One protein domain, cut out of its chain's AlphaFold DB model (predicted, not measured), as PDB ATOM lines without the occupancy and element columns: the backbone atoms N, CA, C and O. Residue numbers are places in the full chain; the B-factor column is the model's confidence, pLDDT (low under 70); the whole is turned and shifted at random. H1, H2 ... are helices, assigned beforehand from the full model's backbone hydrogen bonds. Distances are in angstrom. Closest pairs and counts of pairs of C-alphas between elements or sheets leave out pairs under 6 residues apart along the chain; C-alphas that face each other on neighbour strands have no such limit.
ATOM      1  N   LEU A 946      39.721 -35.008 -30.667       84.12
ATOM      2  CA  LEU A 946      39.162 -33.749 -30.157       84.12
ATOM      3  C   LEU A 946      40.266 -32.698 -29.962       84.12
ATOM      4  O   LEU A 946      40.150 -31.600 -30.498       84.12
ATOM      5  N   ASP A 947      41.369 -33.052 -29.294       88.75
ATOM      6  CA  ASP A 947      42.529 -32.172 -29.097       88.75
ATOM      7  C   ASP A 947      43.115 -31.679 -30.432       88.75
ATOM      8  O   ASP A 947      43.371 -30.485 -30.594       88.75
ATOM      9  N   ILE A 948      43.301 -32.579 -31.407       87.81
ATOM     10  CA  ILE A 948      43.814 -32.241 -32.746       87.81
ATOM     11  C   ILE A 948      42.858 -31.287 -33.474       87.81
ATOM     12  O   ILE A 948      43.299 -30.251 -33.972       87.81
ATOM     13  N   SER A 949      41.559 -31.596 -33.494       89.56
ATOM     14  CA  SER A 949      40.550 -30.802 -34.211       89.56
ATOM     15  C   SER A 949      40.389 -29.412 -33.596       89.56
ATOM     16  O   SER A 949      40.369 -28.413 -34.309       89.56
ATOM     17  N   VAL A 950      40.370 -29.318 -32.261       91.50
ATOM     18  CA  VAL A 950      40.292 -28.046 -31.524       91.50
ATOM     19  C   VAL A 950      41.570 -27.211 -31.670       91.50
ATOM     20  O   VAL A 950      41.501 -25.983 -31.631       91.50
ATOM     21  N   GLN A 951      42.743 -27.827 -31.847       91.56
ATOM     22  CA  GLN A 951      43.969 -27.080 -32.137       91.56
ATOM     23  C   GLN A 951      44.017 -26.589 -33.585       91.56
ATOM     24  O   GLN A 951      44.284 -25.406 -33.792       91.56
ATOM     25  N   LYS A 952      43.669 -27.428 -34.568       91.56
ATOM     26  CA  LYS A 952      43.594 -27.004 -35.972       91.56
ATOM     27  C   LYS A 952      42.548 -25.898 -36.178       91.56
ATOM     28  O   LYS A 952      42.863 -24.882 -36.785       91.56
ATOM     29  N   ALA A 953      41.386 -25.997 -35.530       92.31
ATOM     30  CA  ALA A 953      40.370 -24.942 -35.503       92.31
ATOM     31  C   ALA A 953      40.895 -23.576 -35.017       92.31
ATOM     32  O   ALA A 953      40.512 -22.537 -35.552       92.31
ATOM     33  N   LYS A 954      41.799 -23.550 -34.026       90.81
ATOM     34  CA  LYS A 954      42.442 -22.305 -33.558       90.81
ATOM     35  C   LYS A 954      43.486 -21.787 -34.544       90.81
ATOM     36  O   LYS A 954      43.614 -20.576 -34.698       90.81
ATOM     37  N   GLU A 955      44.225 -22.674 -35.206       92.38
ATOM     38  CA  GLU A 955      45.165 -22.286 -36.264       92.38
ATOM     39  C   GLU A 955      44.434 -21.699 -37.475       92.38
ATOM     40  O   GLU A 955      44.869 -20.680 -38.010       92.38
ATOM     41  N   ASP A 956      43.317 -22.295 -37.890       90.44
ATOM     42  CA  ASP A 956      42.513 -21.816 -39.017       90.44
ATOM     43  C   ASP A 956      41.735 -20.534 -38.670       90.44
ATOM     44  O   ASP A 956      41.696 -19.612 -39.488       90.44
ATOM     45  N   LEU A 957      41.265 -20.374 -37.425       88.19
ATOM     46  CA  LEU A 957      40.784 -19.080 -36.925       88.19
ATOM     47  C   LEU A 957      41.892 -18.009 -36.916       88.19
ATOM     48  O   LEU A 957      41.632 -16.873 -37.307       88.19
ATOM     49  N   SER A 958      43.133 -18.346 -36.538       88.00
ATOM     50  CA  SER A 958      44.256 -17.397 -36.615       88.00
ATOM     51  C   SER A 958      44.526 -16.978 -38.060       88.00
ATOM     52  O   SER A 958      44.556 -15.785 -38.344       88.00
ATOM     53  N   LYS A 959      44.621 -17.939 -38.993       88.81
ATOM     54  CA  LYS A 959      44.785 -17.666 -40.434       88.81
ATOM     55  C   LYS A 959      43.657 -16.782 -40.966       88.81
ATOM     56  O   LYS A 959      43.910 -15.908 -41.792       88.81
ATOM     57  N   ARG A 960      42.425 -16.975 -40.483       84.69
ATOM     58  CA  ARG A 960      41.273 -16.154 -40.858       84.69
ATOM     59  C   ARG A 960      41.378 -14.718 -40.335       84.69
ATOM     60  O   ARG A 960      41.151 -13.791 -41.107       84.69
ATOM     61  N   LEU A 961      41.773 -14.529 -39.077       82.56
ATOM     62  CA  LEU A 961      42.010 -13.203 -38.490       82.56
ATOM     63  C   LEU A 961      43.180 -12.477 -39.177       82.56
ATOM     64  O   LEU A 961      43.077 -11.286 -39.472       82.56
ATOM     65  N   ASP A 962      44.260 -13.193 -39.500       86.25
ATOM     66  CA  ASP A 962      45.384 -12.668 -40.281       86.25
ATOM     67  C   ASP A 962      44.954 -12.298 -41.713       86.25
ATOM     68  O   ASP A 962      45.343 -11.248 -42.223       86.25
ATOM     69  N   GLN A 963      44.091 -13.095 -42.353       83.44
ATOM     70  CA  GLN A 963      43.523 -12.784 -43.668       83.44
ATOM     71  C   GLN A 963      42.610 -11.550 -43.626       83.44
ATOM     72  O   GLN A 963      42.704 -10.696 -44.503       83.44
ATOM     73  N   GLU A 964      41.750 -11.415 -42.616       78.31
ATOM     74  CA  GLU A 964      40.890 -10.235 -42.444       78.31
ATOM     75  C   GLU A 964      41.715  -8.973 -42.146       78.31
ATOM     76  O   GLU A 964      41.420  -7.901 -42.679       78.31
ATOM     77  N   LYS A 965      42.819  -9.110 -41.401       79.25
ATOM     78  CA  LYS A 965      43.814  -8.052 -41.196       79.25
ATOM     79  C   LYS A 965      44.555  -7.679 -42.489       79.25
ATOM     80  O   LYS A 965      44.758  -6.493 -42.736       79.25
ATOM     81  N   LEU A 966      44.926  -8.643 -43.333       83.00
ATOM     82  CA  LEU A 966      45.546  -8.373 -44.636       83.00
ATOM     83  C   LEU A 966      44.568  -7.683 -45.596       83.00
ATOM     84  O   LEU A 966      44.916  -6.675 -46.196       83.00
ATOM     85  N   LEU A 967      43.316  -8.145 -45.678       79.19
ATOM     86  CA  LEU A 967      42.263  -7.501 -46.479       79.19
ATOM     87  C   LEU A 967      41.964  -6.062 -46.014       79.19
ATOM     88  O   LEU A 967      41.569  -5.216 -46.817       79.19
ATOM     89  N   PHE A 968      42.169  -5.776 -44.728       71.31
ATOM     90  CA  PHE A 968      42.116  -4.432 -44.160       71.31
ATOM     91  C   PHE A 968      43.345  -3.581 -44.526       71.31
ATOM     92  O   PHE A 968      43.195  -2.409 -44.862       71.31
ATOM     93  N   GLU A 969      44.551  -4.153 -44.490       76.19
ATOM     94  CA  GLU A 969      45.803  -3.478 -44.874       76.19
ATOM     95  C   GLU A 969      45.920  -3.256 -46.400       76.19
ATOM     96  O   GLU A 969      46.573  -2.307 -46.826       76.19
ATOM     97  N   GLU A 970      45.222  -4.056 -47.215       82.81
ATOM     98  CA  GLU A 970      45.045  -3.889 -48.671       82.81
ATOM     99  C   GLU A 970      43.970  -2.839 -49.059       82.81
ATOM    100  O   GLU A 970      43.657  -2.702 -50.241       82.81
ATOM    101  N   ASP A 971      43.355  -2.128 -48.097       70.56
ATOM    102  CA  ASP A 971      42.203  -1.210 -48.292       70.56
ATOM    103  C   ASP A 971      40.969  -1.870 -48.973       70.56
ATOM    104  O   ASP A 971      40.043  -1.199 -49.439       70.56
ATOM    105  N   ARG A 972      40.900  -3.211 -48.990       71.25
ATOM    106  CA  ARG A 972      39.784  -3.998 -49.559       71.25
ATOM    107  C   ARG A 972      38.596  -4.153 -48.606       71.25
ATOM    108  O   ARG A 972      37.540  -4.629 -49.020       71.25
ATOM    109  N   VAL A 973      38.754  -3.741 -47.351       67.50
ATOM    110  CA  VAL A 973      37.695  -3.644 -46.337       67.50
ATOM    111  C   VAL A 973      37.499  -2.173 -45.974       67.50
ATOM    112  O   VAL A 973      38.453  -1.403 -45.905       67.50
ATOM    113  N   ALA A 974      36.254  -1.754 -45.733       63.88
ATOM    114  CA  ALA A 974      35.925  -0.351 -45.492       63.88
ATOM    115  C   ALA A 974      36.620   0.218 -44.236       63.88
ATOM    116  O   ALA A 974      36.175  -0.002 -43.110       63.88
ATOM    117  N   SER A 975      37.676   1.016 -44.446       59.69
ATOM    118  CA  SER A 975      38.487   1.643 -43.391       59.69
ATOM    119  C   SER A 975      37.636   2.260 -42.258       59.69
ATOM    120  O   SER A 975      36.683   2.989 -42.563       59.69
ATOM    121  N   PRO A 976      37.979   2.106 -40.956       56.94
ATOM    122  CA  PRO A 976      37.133   2.534 -39.827       56.94
ATOM    123  C   PRO A 976      36.926   4.050 -39.743       56.94
ATOM    124  O   PRO A 976      36.084   4.543 -38.997       56.94
ATOM    125  N   LYS A 977      37.723   4.818 -40.495       59.44
ATOM    126  CA  LYS A 977      37.635   6.280 -40.587       59.44
ATOM    127  C   LYS A 977      36.690   6.745 -41.707       59.44
ATOM    128  O   LYS A 977      36.260   7.904 -41.673       59.44
ATOM    129  N   SER A 978      36.355   5.866 -42.655       68.00
ATOM    130  CA  SER A 978      35.374   6.110 -43.724       68.00
ATOM    131  C   SER A 978      33.950   6.242 -43.167       68.00
ATOM    132  O   SER A 978      33.685   5.875 -42.022       68.00
ATOM    133  N   ALA A 979      33.012   6.763 -43.963       64.25
ATOM    134  CA  ALA A 979      31.604   6.835 -43.562       64.25
ATOM    135  C   ALA A 979      30.996   5.436 -43.326       64.25
ATOM    136  O   ALA A 979      30.252   5.241 -42.369       64.25
ATOM    137  N   ILE A 980      31.381   4.457 -44.153       63.41
ATOM    138  CA  ILE A 980      30.930   3.062 -44.062       63.41
ATOM    139  C   ILE A 980      31.508   2.395 -42.804       63.41
ATOM    140  O   ILE A 980      30.755   1.874 -41.986       63.41
ATOM    141  N   GLY A 981      32.821   2.496 -42.578       65.50
ATOM    142  CA  GLY A 981      33.471   1.953 -41.378       65.50
ATOM    143  C   GLY A 981      32.958   2.578 -40.073       65.50
ATOM    144  O   GLY A 981      32.794   1.878 -39.077       65.50
ATOM    145  N   LYS A 982      32.605   3.871 -40.083       64.25
ATOM    146  CA  LYS A 982      31.915   4.525 -38.956       64.25
ATOM    147  C   LYS A 982      30.499   3.993 -38.739       64.25
ATOM    148  O   LYS A 982      30.100   3.853 -37.589       64.25
ATOM    149  N   SER A 983      29.764   3.674 -39.808       62.94
ATOM    150  CA  SER A 983      28.448   3.030 -39.711       62.94
ATOM    151  C   SER A 983      28.548   1.675 -39.008       62.94
ATOM    152  O   SER A 983      27.788   1.420 -38.080       62.94
ATOM    153  N   TYR A 984      29.526   0.841 -39.382       60.84
ATOM    154  CA  TYR A 984      29.791  -0.426 -38.689       60.84
ATOM    155  C   TYR A 984      30.265  -0.219 -37.242       60.84
ATOM    156  O   TYR A 984      29.833  -0.949 -36.357       60.84
ATOM    157  N   GLY A 985      31.057   0.824 -36.967       59.31
ATOM    158  CA  GLY A 985      31.529   1.158 -35.618       59.31
ATOM    159  C   GLY A 985      30.425   1.450 -34.588       59.31
ATOM    160  O   GLY A 985      30.640   1.234 -33.396       59.31
ATOM    161  N   PHE A 986      29.233   1.886 -35.017       59.16
ATOM    162  CA  PHE A 986      28.056   2.022 -34.141       59.16
ATOM    163  C   PHE A 986      27.340   0.689 -33.847       59.16
ATOM    164  O   PHE A 986      26.473   0.645 -32.977       59.16
ATOM    165  N   HIS A 987      27.723  -0.389 -34.536       59.66
ATOM    166  CA  HIS A 987      27.237  -1.757 -34.345       59.66
ATOM    167  C   HIS A 987      28.317  -2.704 -33.794       59.66
ATOM    168  O   HIS A 987      28.126  -3.919 -33.825       59.66
ATOM    169  N   ASN A 988      29.440  -2.176 -33.285       63.25
ATOM    170  CA  ASN A 988      30.479  -2.995 -32.660       63.25
ATOM    171  C   ASN A 988      29.869  -3.892 -31.560       63.25
ATOM    172  O   ASN A 988      29.203  -3.362 -30.663       63.25
ATOM    173  N   PRO A 989      30.095  -5.221 -31.592       64.44
ATOM    174  CA  PRO A 989      29.656  -6.105 -30.522       64.44
ATOM    175  C   PRO A 989      30.327  -5.711 -29.202       64.44
ATOM    176  O   PRO A 989      31.460  -5.229 -29.183       64.44
ATOM    177  N   ASN A 990      29.626  -5.928 -28.088       76.81
ATOM    178  CA  ASN A 990      30.253  -5.850 -26.771       76.81
ATOM    179  C   ASN A 990      31.184  -7.057 -26.552       76.81
ATOM    180  O   ASN A 990      31.088  -8.059 -27.264       76.81
ATOM    181  N   ASP A 991      32.071  -6.970 -25.560       77.19
ATOM    182  CA  ASP A 991      33.124  -7.974 -25.345       77.19
ATOM    183  C   ASP A 991      32.560  -9.400 -25.183       77.19
ATOM    184  O   ASP A 991      33.120 -10.351 -25.721       77.19
ATOM    185  N   ALA A 992      31.396  -9.542 -24.537       73.81
ATOM    186  CA  ALA A 992      30.705 -10.822 -24.374       73.81
ATOM    187  C   ALA A 992      30.171 -11.396 -25.703       73.81
ATOM    188  O   ALA A 992      30.290 -12.592 -25.952       73.81
ATOM    189  N   ALA A 993      29.607 -10.563 -26.584       69.94
ATOM    190  CA  ALA A 993      29.180 -10.999 -27.914       69.94
ATOM    191  C   ALA A 993      30.377 -11.345 -28.819       69.94
ATOM    192  O   ALA A 993      30.281 -12.264 -29.631       69.94
ATOM    193  N   LEU A 994      31.514 -10.658 -28.652       76.19
ATOM    194  CA  LEU A 994      32.768 -10.993 -29.333       76.19
ATOM    195  C   LEU A 994      33.331 -12.342 -28.844       76.19
ATOM    196  O   LEU A 994      33.756 -13.164 -29.653       76.19
ATOM    197  N   GLU A 995      33.306 -12.595 -27.533       78.31
ATOM    198  CA  GLU A 995      33.719 -13.866 -26.929       78.31
ATOM    199  C   GLU A 995      32.853 -15.036 -27.426       78.31
ATOM    200  O   GLU A 995      33.392 -16.039 -27.896       78.31
ATOM    201  N   VAL A 996      31.523 -14.876 -27.438       76.19
ATOM    202  CA  VAL A 996      30.586 -15.874 -27.987       76.19
ATOM    203  C   VAL A 996      30.835 -16.135 -29.479       76.19
ATOM    204  O   VAL A 996      30.867 -17.295 -29.888       76.19
ATOM    205  N   ALA A 997      31.066 -15.097 -30.290       78.50
ATOM    206  CA  ALA A 997      31.360 -15.259 -31.717       78.50
ATOM    207  C   ALA A 997      32.668 -16.037 -31.960       78.50
ATOM    208  O   ALA A 997      32.700 -16.956 -32.780       78.50
ATOM    209  N   ASN A 998      33.727 -15.728 -31.203       78.56
ATOM    210  CA  ASN A 998      35.002 -16.445 -31.282       78.56
ATOM    211  C   ASN A 998      34.866 -17.917 -30.861       78.56
ATOM    212  O   ASN A 998      35.417 -18.796 -31.523       78.56
ATOM    213  N   ILE A 999      34.108 -18.205 -29.796       85.25
ATOM    214  CA  ILE A 999      33.822 -19.582 -29.364       85.25
ATOM    215  C   ILE A 999      33.040 -20.334 -30.451       85.25
ATOM    216  O   ILE A 999      33.395 -21.467 -30.772       85.25
ATOM    217  N   SER A1000      32.034 -19.701 -31.064       86.56
ATOM    218  CA  SER A1000      31.244 -20.304 -32.145       86.56
ATOM    219  C   SER A1000      32.102 -20.684 -33.356       86.56
ATOM    220  O   SER A1000      31.950 -21.785 -33.874       86.56
ATOM    221  N   LEU A1001      33.041 -19.826 -33.771       86.00
ATOM    222  CA  LEU A1001      33.957 -20.106 -34.886       86.00
ATOM    223  C   LEU A1001      34.927 -21.261 -34.585       86.00
ATOM    224  O   LEU A1001      35.167 -22.104 -35.448       86.00
ATOM    225  N   VAL A1002      35.456 -21.350 -33.358       89.06
ATOM    226  CA  VAL A1002      36.299 -22.495 -32.956       89.06
ATOM    227  C   VAL A1002      35.493 -23.797 -32.954       89.06
ATOM    228  O   VAL A1002      36.016 -24.825 -33.378       89.06
ATOM    229  N   LEU A1003      34.232 -23.770 -32.512       90.00
ATOM    230  CA  LEU A1003      33.348 -24.941 -32.543       90.00
ATOM    231  C   LEU A1003      32.977 -25.349 -33.977       90.00
ATOM    232  O   LEU A1003      32.970 -26.543 -34.278       90.00
ATOM    233  N   GLU A1004      32.727 -24.389 -34.868       88.12
ATOM    234  CA  GLU A1004      32.441 -24.641 -36.285       88.12
ATOM    235  C   GLU A1004      33.624 -25.343 -36.969       88.12
ATOM    236  O   GLU A1004      33.473 -26.463 -37.462       88.12
ATOM    237  N   PHE A1005      34.824 -24.748 -36.925       91.75
ATOM    238  CA  PHE A1005      36.014 -25.348 -37.536       91.75
ATOM    239  C   PHE A1005      36.392 -26.685 -36.881       91.75
ATOM    240  O   PHE A1005      36.759 -27.626 -37.583       91.75
ATOM    241  N   ALA A1006      36.243 -26.834 -35.558       90.19
ATOM    242  CA  ALA A1006      36.503 -28.113 -34.892       90.19
ATOM    243  C   ALA A1006      35.508 -29.204 -35.328       90.19
ATOM    244  O   ALA A1006      35.889 -30.369 -35.405       90.19
ATOM    245  N   THR A1007      34.265 -28.845 -35.660       87.50
ATOM    246  CA  THR A1007      33.256 -29.787 -36.176       87.50
ATOM    247  C   THR A1007      33.526 -30.159 -37.638       87.50
ATOM    248  O   THR A1007      33.386 -31.326 -38.009       87.50
ATOM    249  N   GLN A1008      33.975 -29.205 -38.461       86.00
ATOM    250  CA  GLN A1008      34.402 -29.459 -39.846       86.00
ATOM    251  C   GLN A1008      35.620 -30.400 -39.882       86.00
ATOM    252  O   GLN A1008      35.651 -31.355 -40.654       86.00
ATOM    253  N   GLU A1009      36.583 -30.207 -38.978       86.81
ATOM    254  CA  GLU A1009      37.748 -31.088 -38.862       86.81
ATOM    255  C   GLU A1009      37.414 -32.459 -38.269       86.81
ATOM    256  O   GLU A1009      37.877 -33.469 -38.793       86.81
ATOM    257  N   LEU A1010      36.557 -32.539 -37.245       84.50
ATOM    258  CA  LEU A1010      36.078 -33.829 -36.741       84.50
ATOM    259  C   LEU A1010      35.349 -34.624 -37.825       84.50
ATOM    260  O   LEU A1010      35.594 -35.816 -37.960       84.50
ATOM    261  N   THR A1011      34.491 -33.985 -38.623       81.19
ATOM    262  CA  THR A1011      33.782 -34.677 -39.712       81.19
ATOM    263  C   THR A1011      34.732 -35.108 -40.834       81.19
ATOM    264  O   THR A1011      34.605 -36.232 -41.304       81.19
ATOM    265  N   HIS A1012      35.753 -34.317 -41.186       80.62
ATOM    266  CA  HIS A1012      36.817 -34.746 -42.112       80.62
ATOM    267  C   HIS A1012      37.715 -35.870 -41.534       80.62
ATOM    268  O   HIS A1012      38.300 -36.642 -42.289       80.62
ATOM    269  N   LEU A1013      37.858 -35.988 -40.211       77.25
ATOM    270  CA  LEU A1013      38.655 -37.044 -39.562       77.25
ATOM    271  C   LEU A1013      37.863 -38.330 -39.250       77.25
ATOM    272  O   LEU A1013      38.452 -39.295 -38.756       77.25
ATOM    273  N   LEU A1014      36.551 -38.338 -39.502       70.81
ATOM    274  CA  LEU A1014      35.628 -39.446 -39.213       70.81
ATOM    275  C   LEU A1014      34.951 -40.029 -40.471       70.81
ATOM    276  O   LEU A1014      34.248 -41.035 -40.353       70.81
TER     277      LEU A1014
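Overview. This is residues 946 to 1014 of the 1015 residues of the protein "Hypothetical protein" of Darwinula stevensoni (UniProt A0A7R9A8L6). Two long helices, H1 and H3, make a flat, open V: the first half of H1 meets the last half of H3, and from there the two arms spread apart. The wide end of the V is spanned by a loop of chain holding the short helix H2, with an empty space between the arms. The printed part has 69 residues with three named helices in the order H1, H2, H3 and no named strand; its class is all helix. The whole is loose, with a radius of gyration of the C-alphas of 15.1 A, and its C-alphas span 46 by 27 by 14 A.

Along the chain. The printed part begins with H1, residues 946 to 969, which runs 34.3 A from first to last C-alpha; C-alpha 946 is at (39.162, -33.749, -30.157) and C-alpha 969 at (45.803, -3.478, -44.874). After a short link of 9 residues comes H2, residues 979 to 985, 9.8 A long, with C-alpha 979 at (31.604, 6.835, -43.562). A tight link of 5 residues leads to H3, residues 991 to 1012, which runs 31.8 A and ends with C-alpha 1012 at (36.817, -34.746, -42.112).

Arrangement. H1 and H3 touch, with 25 pairs of C-alphas within 8 A. The closest C-alphas of the two are those of Ala 953 and Phe 1005, 4.8 A apart. H1 touches H3 with residues 946 to 957 alone, and H3 touches H1 with residues 1001 to 1010 alone. Their lines stand at a steep tilt of 58 degrees and they run opposite ways, with 10.7 A from centre to centre. H2 touches no helix: H1 and H2 are apart, and H2 and H3 are apart. Residues 958 to 963, which belong to H1, stand free; so do residues 990 to 996, of which 991 to 996 belong to H3. In H1, H2 and H3, every backbone O i to N i+4 pair is within hydrogen-bond range.

Size, cuts and confidence. The outline is flat. The two C-alphas farthest apart are those of Ala 979, in H2, and Leu 1014, at 46.7 A, while the first and last printed C-alphas, those of Leu 946 and Leu 1014, are 11.3 A apart. The printed part has no cut, and neither link is long. The mean pLDDT of the printed part is 78.2; it is under 70 at residues 973 to 989 and at residue 993. The mean pLDDT is 86 for H1, 63 for H2 and 83 for H3 in this model.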